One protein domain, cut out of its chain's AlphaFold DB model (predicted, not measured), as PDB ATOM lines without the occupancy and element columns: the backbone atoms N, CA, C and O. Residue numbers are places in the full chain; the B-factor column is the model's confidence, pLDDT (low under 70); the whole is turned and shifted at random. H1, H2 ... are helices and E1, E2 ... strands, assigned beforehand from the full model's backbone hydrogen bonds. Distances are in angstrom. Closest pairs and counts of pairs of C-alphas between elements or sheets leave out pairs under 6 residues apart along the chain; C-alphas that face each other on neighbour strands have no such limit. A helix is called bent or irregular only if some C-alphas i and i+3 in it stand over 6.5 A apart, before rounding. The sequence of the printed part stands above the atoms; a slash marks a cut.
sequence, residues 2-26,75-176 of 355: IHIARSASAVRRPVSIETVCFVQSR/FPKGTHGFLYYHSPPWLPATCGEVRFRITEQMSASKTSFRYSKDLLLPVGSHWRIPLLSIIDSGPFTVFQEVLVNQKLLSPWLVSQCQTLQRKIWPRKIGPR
ATOM      1  N   ILE A   2     221.196 198.557 273.328       39.72
ATOM      2  CA  ILE A   2     220.203 197.896 272.458       39.72
ATOM      3  C   ILE A   2     220.729 197.957 271.021       39.72
ATOM      4  O   ILE A   2     221.124 199.030 270.572       39.72
ATOM      5  N   HIS A   3     220.740 196.831 270.305       40.50
ATOM      6  CA  HIS A   3     221.142 196.762 268.895       40.50
ATOM      7  C   HIS A   3     219.954 196.317 268.031       40.50
ATOM      8  O   HIS A   3     219.226 195.411 268.429       40.50
ATOM      9  N   ILE A   4     219.740 196.947 266.865       49.91
ATOM     10  CA  ILE A   4     218.576 196.696 266.001       49.91
ATOM     11  C   ILE A   4     219.049 196.173 264.640       49.91
ATOM     12  O   ILE A   4     219.719 196.860 263.881       49.91
ATOM     13  N   ALA A   5     218.680 194.945 264.284       52.94
ATOM     14  CA  ALA A   5     219.091 194.380 262.998       52.94
ATOM     15  C   ALA A   5     218.344 195.026 261.809       52.94
ATOM     16  O   ALA A   5     217.190 195.448 261.927       52.94
ATOM     17  N   ARG A   6     218.977 195.045 260.627       42.38
ATOM     18  CA  ARG A   6     218.335 195.392 259.347       42.38
ATOM     19  C   ARG A   6     217.873 194.123 258.641       42.38
ATOM     20  O   ARG A   6     218.688 193.239 258.396       42.38
ATOM     21  N   SER A   7     216.607 194.060 258.235       39.53
ATOM     22  CA  SER A   7     216.162 193.028 257.291       39.53
ATOM     23  C   SER A   7     216.411 193.501 255.856       39.53
ATOM     24  O   SER A   7     215.929 194.561 255.456       39.53
ATOM     25  N   ALA A   8     217.194 192.744 255.085       36.88
ATOM     26  CA  ALA A   8     217.457 193.016 253.676       36.88
ATOM     27  C   ALA A   8     216.886 191.884 252.813       36.88
ATOM     28  O   ALA A   8     217.418 190.779 252.797       36.88
ATOM     29  N   SER A   9     215.837 192.183 252.044       39.31
ATOM     30  CA  SER A   9     215.450 191.391 250.872       39.31
ATOM     31  C   SER A   9     215.858 192.140 249.605       39.31
ATOM     32  O   SER A   9     215.014 192.701 248.915       39.31
ATOM     33  N   ALA A  10     217.162 192.192 249.338       29.98
ATOM     34  CA  ALA A  10     217.771 192.254 248.005       29.98
ATOM     35  C   ALA A  10     219.286 192.465 248.153       29.98
ATOM     36  O   ALA A  10     219.745 193.337 248.885       29.98
ATOM     37  N   VAL A  11     220.022 191.626 247.430       37.06
ATOM     38  CA  VAL A  11     221.475 191.523 247.269       37.06
ATOM     39  C   VAL A  11     222.232 192.853 247.411       37.06
ATOM     40  O   VAL A  11     222.115 193.733 246.563       37.06
ATOM     41  N   ARG A  12     223.079 192.941 248.446       26.09
ATOM     42  CA  ARG A  12     224.447 193.501 248.430       26.09
ATOM     43  C   ARG A  12     225.199 192.997 249.678       26.09
ATOM     44  O   ARG A  12     224.581 192.749 250.707       26.09
ATOM     45  N   ARG A  13     226.506 192.762 249.510       24.22
ATOM     46  CA  ARG A  13     227.443 192.017 250.383       24.22
ATOM     47  C   ARG A  13     227.329 192.323 251.895       24.22
ATOM     48  O   ARG A  13     227.008 193.453 252.259       24.22
ATOM     49  N   PRO A  14     227.613 191.337 252.771       23.44
ATOM     50  CA  PRO A  14     227.357 191.432 254.204       23.44
ATOM     51  C   PRO A  14     228.395 192.322 254.892       23.44
ATOM     52  O   PRO A  14     229.581 192.016 254.886       23.44
ATOM     53  N   VAL A  15     227.939 193.387 255.547       22.95
ATOM     54  CA  VAL A  15     228.692 193.991 256.652       22.95
ATOM     55  C   VAL A  15     228.121 193.387 257.927       22.95
ATOM     56  O   VAL A  15     226.940 193.553 258.239       22.95
ATOM     57  N   SER A  16     228.937 192.588 258.610       25.33
ATOM     58  CA  SER A  16     228.600 191.970 259.886       25.33
ATOM     59  C   SER A  16     228.495 193.032 260.971       25.33
ATOM     60  O   SER A  16     229.467 193.730 261.234       25.33
ATOM     61  N   ILE A  17     227.354 193.096 261.653       25.69
ATOM     62  CA  ILE A  17     227.301 193.635 263.009       25.69
ATOM     63  C   ILE A  17     226.590 192.593 263.866       25.69
ATOM     64  O   ILE A  17     225.428 192.253 263.647       25.69
ATOM     65  N   GLU A  18     227.373 192.012 264.765       28.67
ATOM     66  CA  GLU A  18     226.947 191.187 265.885       28.67
ATOM     67  C   GLU A  18     226.423 192.124 266.976       28.67
ATOM     68  O   GLU A  18     227.040 193.157 267.220       28.67
ATOM     69  N   THR A  19     225.280 191.809 267.591       30.59
ATOM     70  CA  THR A  19     225.036 191.902 269.046       30.59
ATOM     71  C   THR A  19     223.555 191.646 269.339       30.59
ATOM     72  O   THR A  19     222.649 192.092 268.636       30.59
ATOM     73  N   VAL A  20     223.359 190.868 270.396       30.59
ATOM     74  CA  VAL A  20     222.151 190.200 270.877       30.59
ATOM     75  C   VAL A  20     221.448 191.057 271.929       30.59
ATOM     76  O   VAL A  20     222.114 191.682 272.750       30.59
ATOM     77  N   CYS A  21     220.113 191.052 271.975       28.83
ATOM     78  CA  CYS A  21     219.359 191.597 273.108       28.83
ATOM     79  C   CYS A  21     218.559 190.489 273.798       28.83
ATOM     80  O   CYS A  21     217.758 189.814 273.161       28.83
ATOM     81  N   PHE A  22     218.749 190.344 275.109       27.03
ATOM     82  CA  PHE A  22     217.870 189.563 275.975       27.03
ATOM     83  C   PHE A  22     216.869 190.510 276.637       27.03
ATOM     84  O   PHE A  22     217.265 191.445 277.330       27.03
ATOM     85  N   VAL A  23     215.575 190.249 276.464       31.55
ATOM     86  CA  VAL A  23     214.540 190.766 277.366       31.55
ATOM     87  C   VAL A  23     214.066 189.574 278.185       31.55
ATOM     88  O   VAL A  23     213.331 188.726 277.692       31.55
ATOM     89  N   GLN A  24     214.540 189.463 279.425       30.39
ATOM     90  CA  GLN A  24     213.990 188.516 280.390       30.39
ATOM     91  C   GLN A  24     212.942 189.272 281.208       30.39
ATOM     92  O   GLN A  24     213.287 190.163 281.982       30.39
ATOM     93  N   SER A  25     211.655 188.958 281.031       29.75
ATOM     94  CA  SER A  25     210.596 189.582 281.829       29.75
ATOM     95  C   SER A  25     210.608 189.012 283.254       29.75
ATOM     96  O   SER A  25     209.889 188.069 283.589       29.75
ATOM     97  N   ARG A  26     211.439 189.588 284.118       29.88
ATOM     98  CA  ARG A  26     211.200 189.627 285.563       29.88
ATOM     99  C   ARG A  26     211.359 191.079 285.997       29.88
ATOM    100  O   ARG A  26     212.268 191.763 285.543       29.88
ATOM    101  N   PHE A  75     204.275 190.690 277.252       72.88
ATOM    102  CA  PHE A  75     204.813 189.707 276.319       72.88
ATOM    103  C   PHE A  75     204.500 188.293 276.842       72.88
ATOM    104  O   PHE A  75     204.567 188.081 278.061       72.88
ATOM    105  N   PRO A  76     204.182 187.325 275.963       75.38
ATOM    106  CA  PRO A  76     203.969 185.947 276.376       75.38
ATOM    107  C   PRO A  76     205.126 185.463 277.254       75.38
ATOM    108  O   PRO A  76     206.289 185.821 277.041       75.38
ATOM    109  N   LYS A  77     204.831 184.665 278.277       76.00
ATOM    110  CA  LYS A  77     205.868 184.188 279.195       76.00
ATOM    111  C   LYS A  77     206.942 183.416 278.418       76.00
ATOM    112  O   LYS A  77     206.616 182.569 277.597       76.00
ATOM    113  N   GLY A  78     208.215 183.715 278.687       71.19
ATOM    114  CA  GLY A  78     209.336 183.108 277.955       71.19
ATOM    115  C   GLY A  78     209.554 183.693 276.557       71.19
ATOM    116  O   GLY A  78     210.223 183.078 275.733       71.19
ATOM    117  N   THR A  79     208.996 184.873 276.268       78.69
ATOM    118  CA  THR A  79     209.277 185.575 275.017       78.69
ATOM    119  C   THR A  79     210.751 185.964 274.952       78.69
ATOM    120  O   THR A  79     211.217 186.825 275.700       78.69
ATOM    121  N   HIS A  80     211.467 185.358 274.011       83.19
ATOM    122  CA  HIS A  80     212.835 185.702 273.648       83.19
ATOM    123  C   HIS A  80     212.881 186.029 272.159       83.19
ATOM    124  O   HIS A  80     212.152 185.436 271.359       83.19
ATOM    125  N   GLY A  81     213.687 187.014 271.773       87.62
ATOM    126  CA  GLY A  81     213.549 187.582 270.445       87.62
ATOM    127  C   GLY A  81     214.460 188.747 270.133       87.62
ATOM    128  O   GLY A  81     215.332 189.121 270.914       87.62
ATOM    129  N   PHE A  82     214.219 189.327 268.964       86.12
ATOM    130  CA  PHE A  82     215.002 190.418 268.408       86.12
ATOM    131  C   PHE A  82     214.105 191.569 267.991       86.12
ATOM    132  O   PHE A  82     213.104 191.372 267.300       86.12
ATOM    133  N   LEU A  83     214.536 192.779 268.330       89.62
ATOM    134  CA  LEU A  83     214.044 193.983 267.681       89.62
ATOM    135  C   LEU A  83     214.792 194.170 266.363       89.62
ATOM    136  O   LEU A  83     216.020 194.068 266.301       89.62
ATOM    137  N   TYR A  84     214.051 194.455 265.303       91.56
ATOM    138  CA  TYR A  84     214.627 194.756 264.000       91.56
ATOM    139  C   TYR A  84     213.848 195.879 263.328       91.56
ATOM    140  O   TYR A  84     212.654 196.071 263.566       91.56
ATOM    141  N   TYR A  85     214.545 196.625 262.480       94.69
ATOM    142  CA  TYR A  85     213.927 197.655 261.667       94.69
ATOM    143  C   TYR A  85     213.438 197.035 260.359       94.69
ATOM    144  O   TYR A  85     214.222 196.508 259.559       94.69
ATOM    145  N   HIS A  86     212.129 197.093 260.152       93.50
ATOM    146  CA  HIS A  86     211.472 196.703 258.923       93.50
ATOM    147  C   HIS A  86     211.263 197.943 258.051       93.50
ATOM    148  O   HIS A  86     210.550 198.876 258.416       93.50
ATOM    149  N   SER A  87     211.885 197.937 256.871       91.19
ATOM    150  CA  SER A  87     211.630 198.921 255.823       91.19
ATOM    151  C   SER A  87     210.924 198.213 254.666       91.19
ATOM    152  O   SER A  87     211.527 197.329 254.050       91.19
ATOM    153  N   PRO A  88     209.654 198.544 254.381       86.31
ATOM    154  CA  PRO A  88     208.912 197.879 253.319       86.31
ATOM    155  C   PRO A  88     209.564 198.133 251.940       86.31
ATOM    156  O   PRO A  88     209.745 199.292 251.570       86.31
ATOM    157  N   PRO A  89     209.890 197.093 251.140       81.69
ATOM    158  CA  PRO A  89     210.707 197.243 249.925       81.69
ATOM    159  C   PRO A  89     210.125 198.142 248.825       81.69
ATOM    160  O   PRO A  89     210.873 198.707 248.031       81.69
ATOM    161  N   TRP A  90     208.796 198.244 248.752       86.38
ATOM    162  CA  TRP A  90     208.073 198.916 247.660       86.38
ATOM    163  C   TRP A  90     207.307 200.152 248.119       86.38
ATOM    164  O   TRP A  90     206.602 200.769 247.326       86.38
ATOM    165  N   LEU A  91     207.418 200.488 249.400       87.38
ATOM    166  CA  LEU A  91     206.703 201.596 250.006       87.38
ATOM    167  C   LEU A  91     207.696 202.680 250.431       87.38
ATOM    168  O   LEU A  91     208.898 202.422 250.545       87.38
ATOM    169  N   PRO A  92     207.217 203.910 250.661       88.44
ATOM    170  CA  PRO A  92     208.057 204.977 251.177       88.44
ATOM    171  C   PRO A  92     208.793 204.584 252.460       88.44
ATOM    172  O   PRO A  92     208.240 203.919 253.332       88.44
ATOM    173  N   ALA A  93     210.022 205.079 252.628       91.38
ATOM    174  CA  ALA A  93     210.809 204.829 253.837       91.38
ATOM    175  C   ALA A  93     210.146 205.376 255.121       91.38
ATOM    176  O   ALA A  93     210.442 204.897 256.212       91.38
ATOM    177  N   THR A  94     209.220 206.332 254.988       92.25
ATOM    178  CA  THR A  94     208.367 206.850 256.072       92.25
ATOM    179  C   THR A  94     207.415 205.794 256.645       92.25
ATOM    180  O   THR A  94     206.974 205.933 257.779       92.25
ATOM    181  N   CYS A  95     207.149 204.713 255.900       91.69
ATOM    182  CA  CYS A  95     206.372 203.549 256.341       91.69
ATOM    183  C   CYS A  95     207.227 202.515 257.097       91.69
ATOM    184  O   CYS A  95     206.790 201.385 257.308       91.69
ATOM    185  N   GLY A  96     208.470 202.857 257.449       93.44
ATOM    186  CA  GLY A  96     209.322 202.004 258.266       93.44
ATOM    187  C   GLY A  96     208.746 201.781 259.662       93.44
ATOM    188  O   GLY A  96     207.956 202.579 260.168       93.44
ATOM    189  N   GLU A  97     209.151 200.693 260.298       93.94
ATOM    190  CA  GLU A  97     208.656 200.303 261.615       93.94
ATOM    191  C   GLU A  97     209.672 199.416 262.339       93.94
ATOM    192  O   GLU A  97     210.416 198.655 261.719       93.94
ATOM    193  N   VAL A  98     209.709 199.506 263.665       93.69
ATOM    194  CA  VAL A  98     210.412 198.535 264.505       93.69
ATOM    195  C   VAL A  98     209.450 197.399 264.813       93.69
ATOM    196  O   VAL A  98     208.331 197.638 265.257       93.69
ATOM    197  N   ARG A  99     209.886 196.166 264.583       92.94
ATOM    198  CA  ARG A  99     209.124 194.946 264.872       92.94
ATOM    199  C   ARG A  99     209.914 194.053 265.810       92.94
ATOM    200  O   ARG A  99     211.127 194.208 265.967       92.94
ATOM    201  N   PHE A 100     209.217 193.096 266.407       90.12
ATOM    202  CA  PHE A 100     209.811 192.104 267.286       90.12
ATOM    203  C   PHE A 100     209.634 190.712 266.684       90.12
ATOM    204  O   PHE A 100     208.517 190.352 266.324       90.12
ATOM    205  N   ARG A 101     210.715 189.934 266.560       89.00
ATOM    206  CA  ARG A 101     210.644 188.518 266.159       89.00
ATOM    207  C   ARG A 101     210.929 187.627 267.347       89.00
ATOM    208  O   ARG A 101     211.920 187.849 268.033       89.00
ATOM    209  N   ILE A 102     210.103 186.610 267.539       88.00
ATOM    210  CA  ILE A 102     210.272 185.570 268.552       88.00
ATOM    211  C   ILE A 102     211.115 184.412 268.020       88.00
ATOM    212  O   ILE A 102     210.964 183.996 266.870       88.00
ATOM    213  N   THR A 103     212.000 183.893 268.867       84.25
ATOM    214  CA  THR A 103     212.844 182.720 268.600       84.25
ATOM    215  C   THR A 103     212.646 181.680 269.698       84.25
ATOM    216  O   THR A 103     212.535 182.026 270.870       84.25
ATOM    217  N   GLU A 104     212.627 180.403 269.315       74.94
ATOM    218  CA  GLU A 104     212.599 179.272 270.255       74.94
ATOM    219  C   GLU A 104     213.955 179.078 270.942       74.94
ATOM    220  O   GLU A 104     214.041 178.648 272.090       74.94
ATOM    221  N   GLN A 105     215.039 179.425 270.245       67.94
ATOM    222  CA  GLN A 105     216.387 179.313 270.780       67.94
ATOM    223  C   GLN A 105     216.731 180.538 271.622       67.94
ATOM    224  O   GLN A 105     216.692 181.667 271.133       67.94
ATOM    225  N   MET A 106     217.156 180.293 272.863       65.00
ATOM    226  CA  MET A 106     217.673 181.323 273.768       65.00
ATOM    227  C   MET A 106     219.019 181.895 273.284       65.00
ATOM    228  O   MET A 106     219.389 183.007 273.650       65.00
ATOM    229  N   SER A 107     219.739 181.158 272.427       61.09
ATOM    230  CA  SER A 107     220.964 181.628 271.780       61.09
ATOM    231  C   SER A 107     220.649 182.459 270.540       61.09
ATOM    232  O   SER A 107     220.005 182.024 269.578       61.09
ATOM    233  N   ALA A 108     221.129 183.690 270.563       59.00
ATOM    234  CA  ALA A 108     220.875 184.666 269.536       59.00
ATOM    235  C   ALA A 108     222.015 184.676 268.511       59.00
ATOM    236  O   ALA A 108     223.002 185.395 268.637       59.00
ATOM    237  N   SER A 109     221.865 183.854 267.478       68.88
ATOM    238  CA  SER A 109     222.757 183.818 266.323       68.88
ATOM    239  C   SER A 109     222.059 184.419 265.099       68.88
ATOM    240  O   SER A 109     220.833 184.516 265.031       68.88
ATOM    241  N   LYS A 110     222.827 184.793 264.067       65.81
ATOM    242  CA  LYS A 110     222.246 185.189 262.766       65.81
ATOM    243  C   LYS A 110     221.345 184.092 262.189       65.81
ATOM    244  O   LYS A 110     220.345 184.387 261.538       65.81
ATOM    245  N   THR A 111     221.693 182.836 262.455       71.56
ATOM    246  CA  THR A 111     220.916 181.669 262.051       71.56
ATOM    247  C   THR A 111     219.560 181.651 262.755       71.56
ATOM    248  O   THR A 111     218.546 181.500 262.080       71.56
ATOM    249  N   SER A 112     219.504 181.919 264.067       74.12
ATOM    250  CA  SER A 112     218.226 181.954 264.794       74.12
ATOM    251  C   SER A 112     217.323 183.108 264.354       74.12
ATOM    252  O   SER A 112     216.108 182.930 264.280       74.12
ATOM    253  N   PHE A 113     217.881 184.243 263.909       79.75
ATOM    254  CA  PHE A 113     217.069 185.292 263.286       79.75
ATOM    255  C   PHE A 113     216.333 184.783 262.040       79.75
ATOM    256  O   PHE A 113     215.151 185.072 261.884       79.75
ATOM    257  N   ARG A 114     216.969 183.999 261.162       80.88
ATOM    258  CA  ARG A 114     216.318 183.496 259.937       80.88
ATOM    259  C   ARG A 114     215.107 182.606 260.233       80.88
ATOM    260  O   ARG A 114     214.126 182.687 259.500       80.88
ATOM    261  N   TYR A 115     215.167 181.820 261.305       82.69
ATOM    262  CA  TYR A 115     214.091 180.912 261.718       82.69
ATOM    263  C   TYR A 115     213.076 181.544 262.684       82.69
ATOM    264  O   TYR A 115     212.006 180.979 262.898       82.69
ATOM    265  N   SER A 116     213.373 182.729 263.228       86.56
ATOM    266  CA  SER A 116     212.425 183.497 264.043       86.56
ATOM    267  C   SER A 116     211.186 183.916 263.242       86.56
ATOM    268  O   SER A 116     211.227 184.028 262.011       86.56
ATOM    269  N   LYS A 117     210.078 184.170 263.941       90.31
ATOM    270  CA  LYS A 117     208.811 184.652 263.367       90.31
ATOM    271  C   LYS A 117     208.433 185.978 264.002       90.31
ATOM    272  O   LYS A 117     208.763 186.213 265.158       90.31
ATOM    273  N   ASP A 118     207.755 186.844 263.263       91.12
ATOM    274  CA  ASP A 118     207.286 188.109 263.825       91.12
ATOM    275  C   ASP A 118     206.275 187.832 264.945       91.12
ATOM    276  O   ASP A 118     205.414 186.959 264.822       91.12
ATOM    277  N   LEU A 119     206.383 188.577 266.041       89.00
ATOM    278  CA  LEU A 119     205.402 188.547 267.111       89.00
ATOM    279  C   LEU A 119     204.095 189.141 266.597       89.00
ATOM    280  O   LEU A 119     204.062 190.272 266.107       89.00
ATOM    281  N   LEU A 120     203.019 188.378 266.742       87.31
ATOM    282  CA  LEU A 120     201.675 188.818 266.412       87.31
ATOM    283  C   LEU A 120     200.959 189.271 267.687       87.31
ATOM    284  O   LEU A 120     201.103 188.670 268.751       87.31
ATOM    285  N   LEU A 121     200.178 190.337 267.565       80.88
ATOM    286  CA  LEU A 121     199.137 190.692 268.518       80.88
ATOM    287  C   LEU A 121     198.082 189.568 268.549       80.88
ATOM    288  O   LEU A 121     197.931 188.872 267.543       80.88
ATOM    289  N   PRO A 122     197.285 189.425 269.626       76.69
ATOM    290  CA  PRO A 122     196.210 188.424 269.683       76.69
ATOM    291  C   PRO A 122     195.235 188.497 268.498       76.69
ATOM    292  O   PRO A 122     194.713 187.488 268.031       76.69
ATOM    293  N   VAL A 123     195.048 189.701 267.953       74.25
ATOM    294  CA  VAL A 123     194.203 189.948 266.778       74.25
ATOM    295  C   VAL A 123     194.801 189.405 265.468       74.25
ATOM    296  O   VAL A 123     194.074 189.246 264.497       74.25
ATOM    297  N   GLY A 124     196.093 189.061 265.432       77.69
ATOM    298  CA  GLY A 124     196.803 188.495 264.273       77.69
ATOM    299  C   GLY A 124     197.679 189.491 263.505       77.69
ATOM    300  O   GLY A 124     198.462 189.095 262.645       77.69
ATOM    301  N   SER A 125     197.592 190.782 263.823       82.12
ATOM    302  CA  SER A 125     198.461 191.825 263.264       82.12
ATOM    303  C   SER A 125     199.859 191.774 263.881       82.12
ATOM    304  O   SER A 125     200.004 191.431 265.048       82.12
ATOM    305  N   HIS A 126     200.894 192.174 263.145       86.94
ATOM    306  CA  HIS A 126     202.251 192.262 263.693       86.94
ATOM    307  C   HIS A 126     202.331 193.268 264.848       86.94
ATOM    308  O   HIS A 126     201.794 194.375 264.745       86.94
ATOM    309  N   TRP A 127     203.062 192.925 265.911       88.94
ATOM    310  CA  TRP A 127     203.527 193.921 266.870       88.94
ATOM    311  C   TRP A 127     204.555 194.822 266.187       88.94
ATOM    312  O   TRP A 127     205.522 194.349 265.579       88.94
ATOM    313  N   ARG A 128     204.328 196.131 266.269       90.56
ATOM    314  CA  ARG A 128     205.135 197.129 265.574       90.56
ATOM    315  C   ARG A 128     205.114 198.473 266.286       90.56
ATOM    316  O   ARG A 128     204.114 198.836 266.895       90.56
ATOM    317  N   ILE A 129     206.188 199.235 266.116       91.50
ATOM    318  CA  ILE A 129     206.276 200.654 266.458       91.50
ATOM    319  C   ILE A 129     206.580 201.415 265.160       91.50
ATOM    320  O   ILE A 129     207.682 201.267 264.619       91.50
ATOM    321  N   PRO A 130     205.637 202.205 264.623       92.75
ATOM    322  CA  PRO A 130     205.861 202.959 263.395       92.75
ATOM    323  C   PRO A 130     207.002 203.969 263.524       92.75
ATOM    324  O   PRO A 130     207.156 204.614 264.561       92.75
ATOM    325  N   LEU A 131     207.764 204.177 262.446       94.38
ATOM    326  CA  LEU A 131     208.862 205.146 262.412       94.38
ATOM    327  C   LEU A 131     208.382 206.544 262.792       94.38
ATOM    328  O   LEU A 131     209.024 207.209 263.596       94.38
ATOM    329  N   LEU A 132     207.240 206.979 262.257       92.94
ATOM    330  CA  LEU A 132     206.682 208.287 262.594       92.94
ATOM    331  C   LEU A 132     206.490 208.435 264.111       92.94
ATOM    332  O   LEU A 132     206.853 209.476 264.655       92.94
ATOM    333  N   SER A 133     206.034 207.391 264.806       91.62
ATOM    334  CA  SER A 133     205.907 207.385 266.268       91.62
ATOM    335  C   SER A 133     207.249 207.457 266.984       91.62
ATOM    336  O   SER A 133     207.357 208.135 267.998       91.62
ATOM    337  N   ILE A 134     208.278 206.788 266.459       92.44
ATOM    338  CA  ILE A 134     209.631 206.811 267.033       92.44
ATOM    339  C   ILE A 134     210.225 208.222 266.983       92.44
ATOM    340  O   ILE A 134     210.896 208.635 267.920       92.44
ATOM    341  N   ILE A 135     209.971 208.964 265.902       90.69
ATOM    342  CA  ILE A 135     210.596 210.268 265.655       90.69
ATOM    343  C   ILE A 135     210.002 211.414 266.497       90.69
ATOM    344  O   ILE A 135     210.714 212.377 266.768       90.69
ATOM    345  N   ASP A 136     208.728 211.342 266.905       79.81
ATOM    346  CA  ASP A 136     208.058 212.424 267.664       79.81
ATOM    347  C   ASP A 136     207.871 212.115 269.161       79.81
ATOM    348  O   ASP A 136     207.481 212.985 269.940       79.81
ATOM    349  N   SER A 137     208.106 210.872 269.590       71.50
ATOM    350  CA  SER A 137     207.723 210.419 270.927       71.50
ATOM    351  C   SER A 137     208.923 210.286 271.865       71.50
ATOM    352  O   SER A 137     209.789 209.432 271.677       71.50
ATOM    353  N   GLY A 138     208.919 211.080 272.941       76.31
ATOM    354  CA  GLY A 138     209.883 211.007 274.048       76.31
ATOM    355  C   GLY A 138     210.202 209.595 274.581       76.31
ATOM    356  O   GLY A 138     211.378 209.314 274.796       76.31
ATOM    357  N   PRO A 139     209.239 208.665 274.760       80.50
ATOM    358  CA  PRO A 139     209.547 207.297 275.196       80.50
ATOM    359  C   PRO A 139     210.347 206.457 274.185       80.50
ATOM    360  O   PRO A 139     210.852 205.400 274.560       80.50
ATOM    361  N   PHE A 140     210.480 206.885 272.925       85.25
ATOM    362  CA  PHE A 140     211.166 206.123 271.873       85.25
ATOM    363  C   PHE A 140     212.472 206.757 271.386       85.25
ATOM    364  O   PHE A 140     213.050 206.280 270.407       85.25
ATOM    365  N   THR A 141     212.994 207.762 272.092       86.69
ATOM    366  CA  THR A 141     214.284 208.403 271.774       86.69
ATOM    367  C   THR A 141     215.423 207.391 271.661       86.69
ATOM    368  O   THR A 141     216.198 207.443 270.712       86.69
ATOM    369  N   VAL A 142     215.456 206.381 272.537       88.69
ATOM    370  CA  VAL A 142     216.447 205.292 272.481       88.69
ATOM    371  C   VAL A 142     216.388 204.534 271.149       88.69
ATOM    372  O   VAL A 142     217.427 204.200 270.583       88.69
ATOM    373  N   PHE A 143     215.192 204.274 270.609       90.88
ATOM    374  CA  PHE A 143     215.064 203.641 269.294       90.88
ATOM    375  C   PHE A 143     215.588 204.558 268.196       90.88
ATOM    376  O   PHE A 143     216.336 204.104 267.335       90.88
ATOM    377  N   GLN A 144     215.236 205.843 268.237       91.50
ATOM    378  CA  GLN A 144     215.720 206.818 267.264       91.50
ATOM    379  C   GLN A 144     217.254 206.882 267.249       91.50
ATOM    380  O   GLN A 144     217.854 206.767 266.180       91.50
ATOM    381  N   GLU A 145     217.887 207.006 268.416       90.12
ATOM    382  CA  GLU A 145     219.345 207.053 268.564       90.12
ATOM    383  C   GLU A 145     220.010 205.796 268.002       90.12
ATOM    384  O   GLU A 145     220.924 205.891 267.182       90.12
ATOM    385  N   VAL A 146     219.526 204.608 268.383       92.38
ATOM    386  CA  VAL A 146     220.074 203.336 267.890       92.38
ATOM    387  C   VAL A 146     219.935 203.233 266.372       92.38
ATOM    388  O   VAL A 146     220.896 202.878 265.688       92.38
ATOM    389  N   LEU A 147     218.772 203.579 265.819       94.19
ATOM    390  CA  LEU A 147     218.514 203.500 264.382       94.19
ATOM    391  C   LEU A 147     219.379 204.481 263.568       94.19
ATOM    392  O   LEU A 147     219.828 204.138 262.471       94.19
ATOM    393  N   VAL A 148     219.641 205.682 264.092       93.38
ATOM    394  CA  VAL A 148     220.538 206.668 263.467       93.38
ATOM    395  C   VAL A 148     221.994 206.214 263.566       93.38
ATOM    396  O   VAL A 148     222.687 206.159 262.548       93.38
ATOM    397  N   ASN A 149     222.447 205.807 264.755       92.50
ATOM    398  CA  ASN A 149     223.823 205.357 264.990       92.50
ATOM    399  C   ASN A 149     224.184 204.138 264.131       92.50
ATOM    400  O   ASN A 149     225.297 204.033 263.618       92.50
ATOM    401  N   GLN A 150     223.223 203.241 263.906       90.69
ATOM    402  CA  GLN A 150     223.397 202.062 263.057       90.69
ATOM    403  C   GLN A 150     223.190 202.339 261.562       90.69
ATOM    404  O   GLN A 150     223.186 201.409 260.755       90.69
ATOM    405  N   LYS A 151     223.039 203.611 261.167       93.00
ATOM    406  CA  LYS A 151     222.855 204.046 259.773       93.00
ATOM    407  C   LYS A 151     221.643 203.382 259.102       93.00
ATOM    408  O   LYS A 151     221.628 203.171 257.888       93.00
ATOM    409  N   LEU A 152     220.624 203.044 259.896       91.88
ATOM    410  CA  LEU A 152     219.344 202.515 259.415       91.88
ATOM    411  C   LEU A 152     218.389 203.641 259.028       91.88
ATOM    412  O   LEU A 152     217.570 203.466 258.127       91.88
ATOM    413  N   LEU A 153     218.544 204.807 259.656       93.88
ATOM    414  CA  LEU A 153     217.870 206.044 259.282       93.88
ATOM    415  C   LEU A 153     218.895 207.068 258.808       93.88
ATOM    416  O   LEU A 153     219.907 207.301 259.466       93.88
ATOM    417  N   SER A 154     218.622 207.706 257.669       93.25
ATOM    418  CA  SER A 154     219.392 208.873 257.246       93.25
ATOM    419  C   SER A 154     218.910 210.123 257.995       93.25
ATOM    420  O   SER A 154     217.713 210.228 258.286       93.25
ATOM    421  N   PRO A 155     219.786 211.116 258.246       91.75
ATOM    422  CA  PRO A 155     219.371 212.401 258.817       91.75
ATOM    423  C   PRO A 155     218.243 213.069 258.018       91.75
ATOM    424  O   PRO A 155     217.320 213.650 258.585       91.75
ATOM    425  N   TRP A 156     218.269 212.908 256.691       94.00
ATOM    426  CA  TRP A 156     217.206 213.382 255.809       94.00
ATOM    427  C   TRP A 156     215.855 212.729 256.127       94.00
ATOM    428  O   TRP A 156     214.865 213.437 256.280       94.00
ATOM    429  N   LEU A 157     215.799 211.399 256.279       93.50
ATOM    430  CA  LEU A 157     214.549 210.694 256.581       93.50
ATOM    431  C   LEU A 157     213.984 211.099 257.948       93.50
ATOM    432  O   LEU A 157     212.774 211.280 258.072       93.50
ATOM    433  N   VAL A 158     214.852 211.290 258.947       93.62
ATOM    434  CA  VAL A 158     214.460 211.811 260.266       93.62
ATOM    435  C   VAL A 158     213.806 213.188 260.121       93.62
ATOM    436  O   VAL A 158     212.677 213.376 260.572       93.62
ATOM    437  N   SER A 159     214.455 214.119 259.415       93.75
ATOM    438  CA  SER A 159     213.927 215.469 259.171       93.75
ATOM    439  C   SER A 159     212.600 215.463 258.397       93.75
ATOM    440  O   SER A 159     211.674 216.219 258.717       93.75
ATOM    441  N   GLN A 160     212.459 214.571 257.408       93.94
ATOM    442  CA  GLN A 160     211.194 214.381 256.696       93.94
ATOM    443  C   GLN A 160     210.091 213.901 257.644       93.94
ATOM    444  O   GLN A 160     209.021 214.505 257.677       93.94
ATOM    445  N   CYS A 161     210.351 212.880 258.465       94.25
ATOM    446  CA  CYS A 161     209.382 212.360 259.434       94.25
ATOM    447  C   CYS A 161     208.955 213.423 260.460       94.25
ATOM    448  O   CYS A 161     207.761 213.570 260.719       94.25
ATOM    449  N   GLN A 162     209.894 214.224 260.975       92.44
ATOM    450  CA  GLN A 162     209.594 215.361 261.859       92.44
ATOM    451  C   GLN A 162     208.703 216.398 261.167       92.44
ATOM    452  O   GLN A 162     207.782 216.950 261.763       92.44
ATOM    453  N   THR A 163     208.956 216.672 259.888       93.50
ATOM    454  CA  THR A 163     208.133 217.600 259.104       93.50
ATOM    455  C   THR A 163     206.721 217.062 258.893       93.50
ATOM    456  O   THR A 163     205.767 217.825 259.005       93.50
ATOM    457  N   LEU A 164     206.569 215.760 258.641       93.06
ATOM    458  CA  LEU A 164     205.255 215.121 258.540       93.06
ATOM    459  C   LEU A 164     204.481 215.192 259.859       93.06
ATOM    460  O   LEU A 164     203.317 215.578 259.846       93.06
ATOM    461  N   GLN A 165     205.134 214.899 260.986       89.94
ATOM    462  CA  GLN A 165     204.520 214.985 262.316       89.94
ATOM    463  C   GLN A 165     204.080 216.416 262.657       89.94
ATOM    464  O   GLN A 165     202.955 216.629 263.099       89.94
ATOM    465  N   ARG A 166     204.907 217.426 262.354       89.38
ATOM    466  CA  ARG A 166     204.525 218.837 262.549       89.38
ATOM    467  C   ARG A 166     203.302 219.245 261.729       89.38
ATOM    468  O   ARG A 166     202.493 220.026 262.214       89.38
ATOM    469  N   LYS A 167     203.150 218.722 260.508       90.19
ATOM    470  CA  LYS A 167     202.012 219.049 259.629       90.19
ATOM    471  C   LYS A 167     200.671 218.524 260.137       90.19
ATOM    472  O   LYS A 167     199.649 219.069 259.740       90.19
ATOM    473  N   ILE A 168     200.668 217.476 260.960       89.19
ATOM    474  CA  ILE A 168     199.431 216.897 261.495       89.19
ATOM    475  C   ILE A 168     199.077 217.413 262.892       89.19
ATOM    476  O   ILE A 168     198.022 217.050 263.406       89.19
ATOM    477  N   TRP A 169     199.905 218.279 263.488       85.12
ATOM    478  CA  TRP A 169     199.611 218.911 264.774       85.12
ATOM    479  C   TRP A 169     198.231 219.607 264.744       85.12
ATOM    480  O   TRP A 169     197.912 220.258 263.748       85.12
ATOM    481  N   PRO A 170     197.398 219.492 265.801       86.19
ATOM    482  CA  PRO A 170     197.684 218.912 267.121       86.19
ATOM    483  C   PRO A 170     197.565 217.383 267.194       86.19
ATOM    484  O   PRO A 170     197.830 216.804 268.247       86.19
ATOM    485  N   ARG A 171     197.193 216.708 266.099       87.19
ATOM    486  CA  ARG A 171     197.188 215.240 266.037       87.19
ATOM    487  C   ARG A 171     198.624 214.722 266.028       87.19
ATOM    488  O   ARG A 171     199.545 215.394 265.570       87.19
ATOM    489  N   LYS A 172     198.809 213.498 266.519       84.50
ATOM    490  CA  LYS A 172     200.106 212.821 266.543       84.50
ATOM    491  C   LYS A 172     199.953 211.365 266.155       84.50
ATOM    492  O   LYS A 172     199.010 210.703 266.588       84.50
ATOM    493  N   ILE A 173     200.911 210.858 265.383       88.62
ATOM    494  CA  ILE A 173     201.027 209.419 265.153       88.62
ATOM    495  C   ILE A 173     201.784 208.813 266.332       88.62
ATOM    496  O   ILE A 173     203.010 208.890 266.407       88.62
ATOM    497  N   GLY A 174     201.042 208.216 267.257       86.75
ATOM    498  CA  GLY A 174     201.567 207.434 268.365       86.75
ATOM    499  C   GLY A 174     201.780 205.961 267.990       86.75
ATOM    500  O   GLY A 174     201.373 205.526 266.914       86.75
ATOM    501  N   PRO A 175     202.384 205.166 268.886       82.31
ATOM    502  CA  PRO A 175     202.677 203.747 268.649       82.31
ATOM    503  C   PRO A 175     201.418 202.897 268.407       82.31
ATOM    504  O   PRO A 175     201.511 201.812 267.844       82.31
ATOM    505  N   ARG A 176     200.246 203.400 268.814       79.12
ATOM    506  CA  ARG A 176     198.931 202.761 268.650       79.12
ATOM    507  C   ARG A 176     198.119 203.326 267.482       79.12
ATOM    508  O   ARG A 176     197.011 202.870 267.230       79.12
TER     509      ARG A 176
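Overview. This is residues 2 to 26 and 75 to 176 of the 355 residues of an uncharacterized protein of Grifola frondosa (UniProt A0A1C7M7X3). What does the model look like? A small antiparallel sheet of three strands, order E1, E2, E3, is in the middle, with the short helix H1 at one end of it and a cluster of three helices, H2, H3 and H4, at the other. The long stretch of residues 2 to 26, with no named element, loops out past edge strand E1 and pairs with it briefly through residues 5 to 6. What is it made of, and how large is it? The 127 printed residues hold, along the chain, E1, E2, H1, E3, H2, H3 and H4, of mixed class, helices and strands, with under half of the residues in named elements. The whole is compact, with a radius of gyration of the C-alphas of 15.2 A and spans of 44 by 36 by 25 A.

Arrangement. How is the sheet joined? E1, residues 81 to 86, and E2, residues 97 to 102, form an antiparallel hairpin, with N 84 and O 99 within hydrogen-bond range at 3.0 A. E3, residues 128 to 130, is the antiparallel neighbour of E2, with N 98 and O 129 at 2.8 A. Which helices meet the sheet? H1, residues 110 to 115, H2, residues 131 to 136, and H3, residues 138 to 149, are on it, but each only grazes it. The closest C-alphas of E1 and H1 are those of Phe 82 and Phe 113, 7.5 A apart, and of E2 and H2 those of Glu 97 and Leu 131, 4.9 A apart. How do the helices stand? H2 touches H4, residues 155 to 168, about perpendicular at 74 degrees, closest at the C-alphas of Leu 132 and Cys 161, 5.8 A apart. H2 and H3 touch only at the corner, with H3's residues 140 to 144 alone, closest at the C-alphas of Ile 134 and Phe 140, 5.1 A apart. Are the helix backbones complete? Every O i to N i+4 pair is within hydrogen-bond range in H1, H2 and H4, and 6 of 8 are in H3, which is irregular, with C-alphas 139 and 142 7.7 A apart.

Along the chain. Where do the strands lie? E1 begins at C-alpha 81, (213.549, 187.582, 270.445), and is 14.8 A long; E2 is 16.4 A and E3 6.3 A. How long are the helices? H4 is 20.6 A, ending at C-alpha 168, (199.431, 216.897, 261.495); H3 is 17.6 A, H1 9.3 A and H2 9.0 A.

Size, cuts and confidence. Is anything missing? Residues 27 to 74 are not printed, and C-alphas 26 and 75 are 11.2 A apart across the cut. Which link is long? The link from H1 to E3 is long, with 12 residues. Where is confidence low? The pLDDT is under 70 at residues 2 to 26 and 105 to 110.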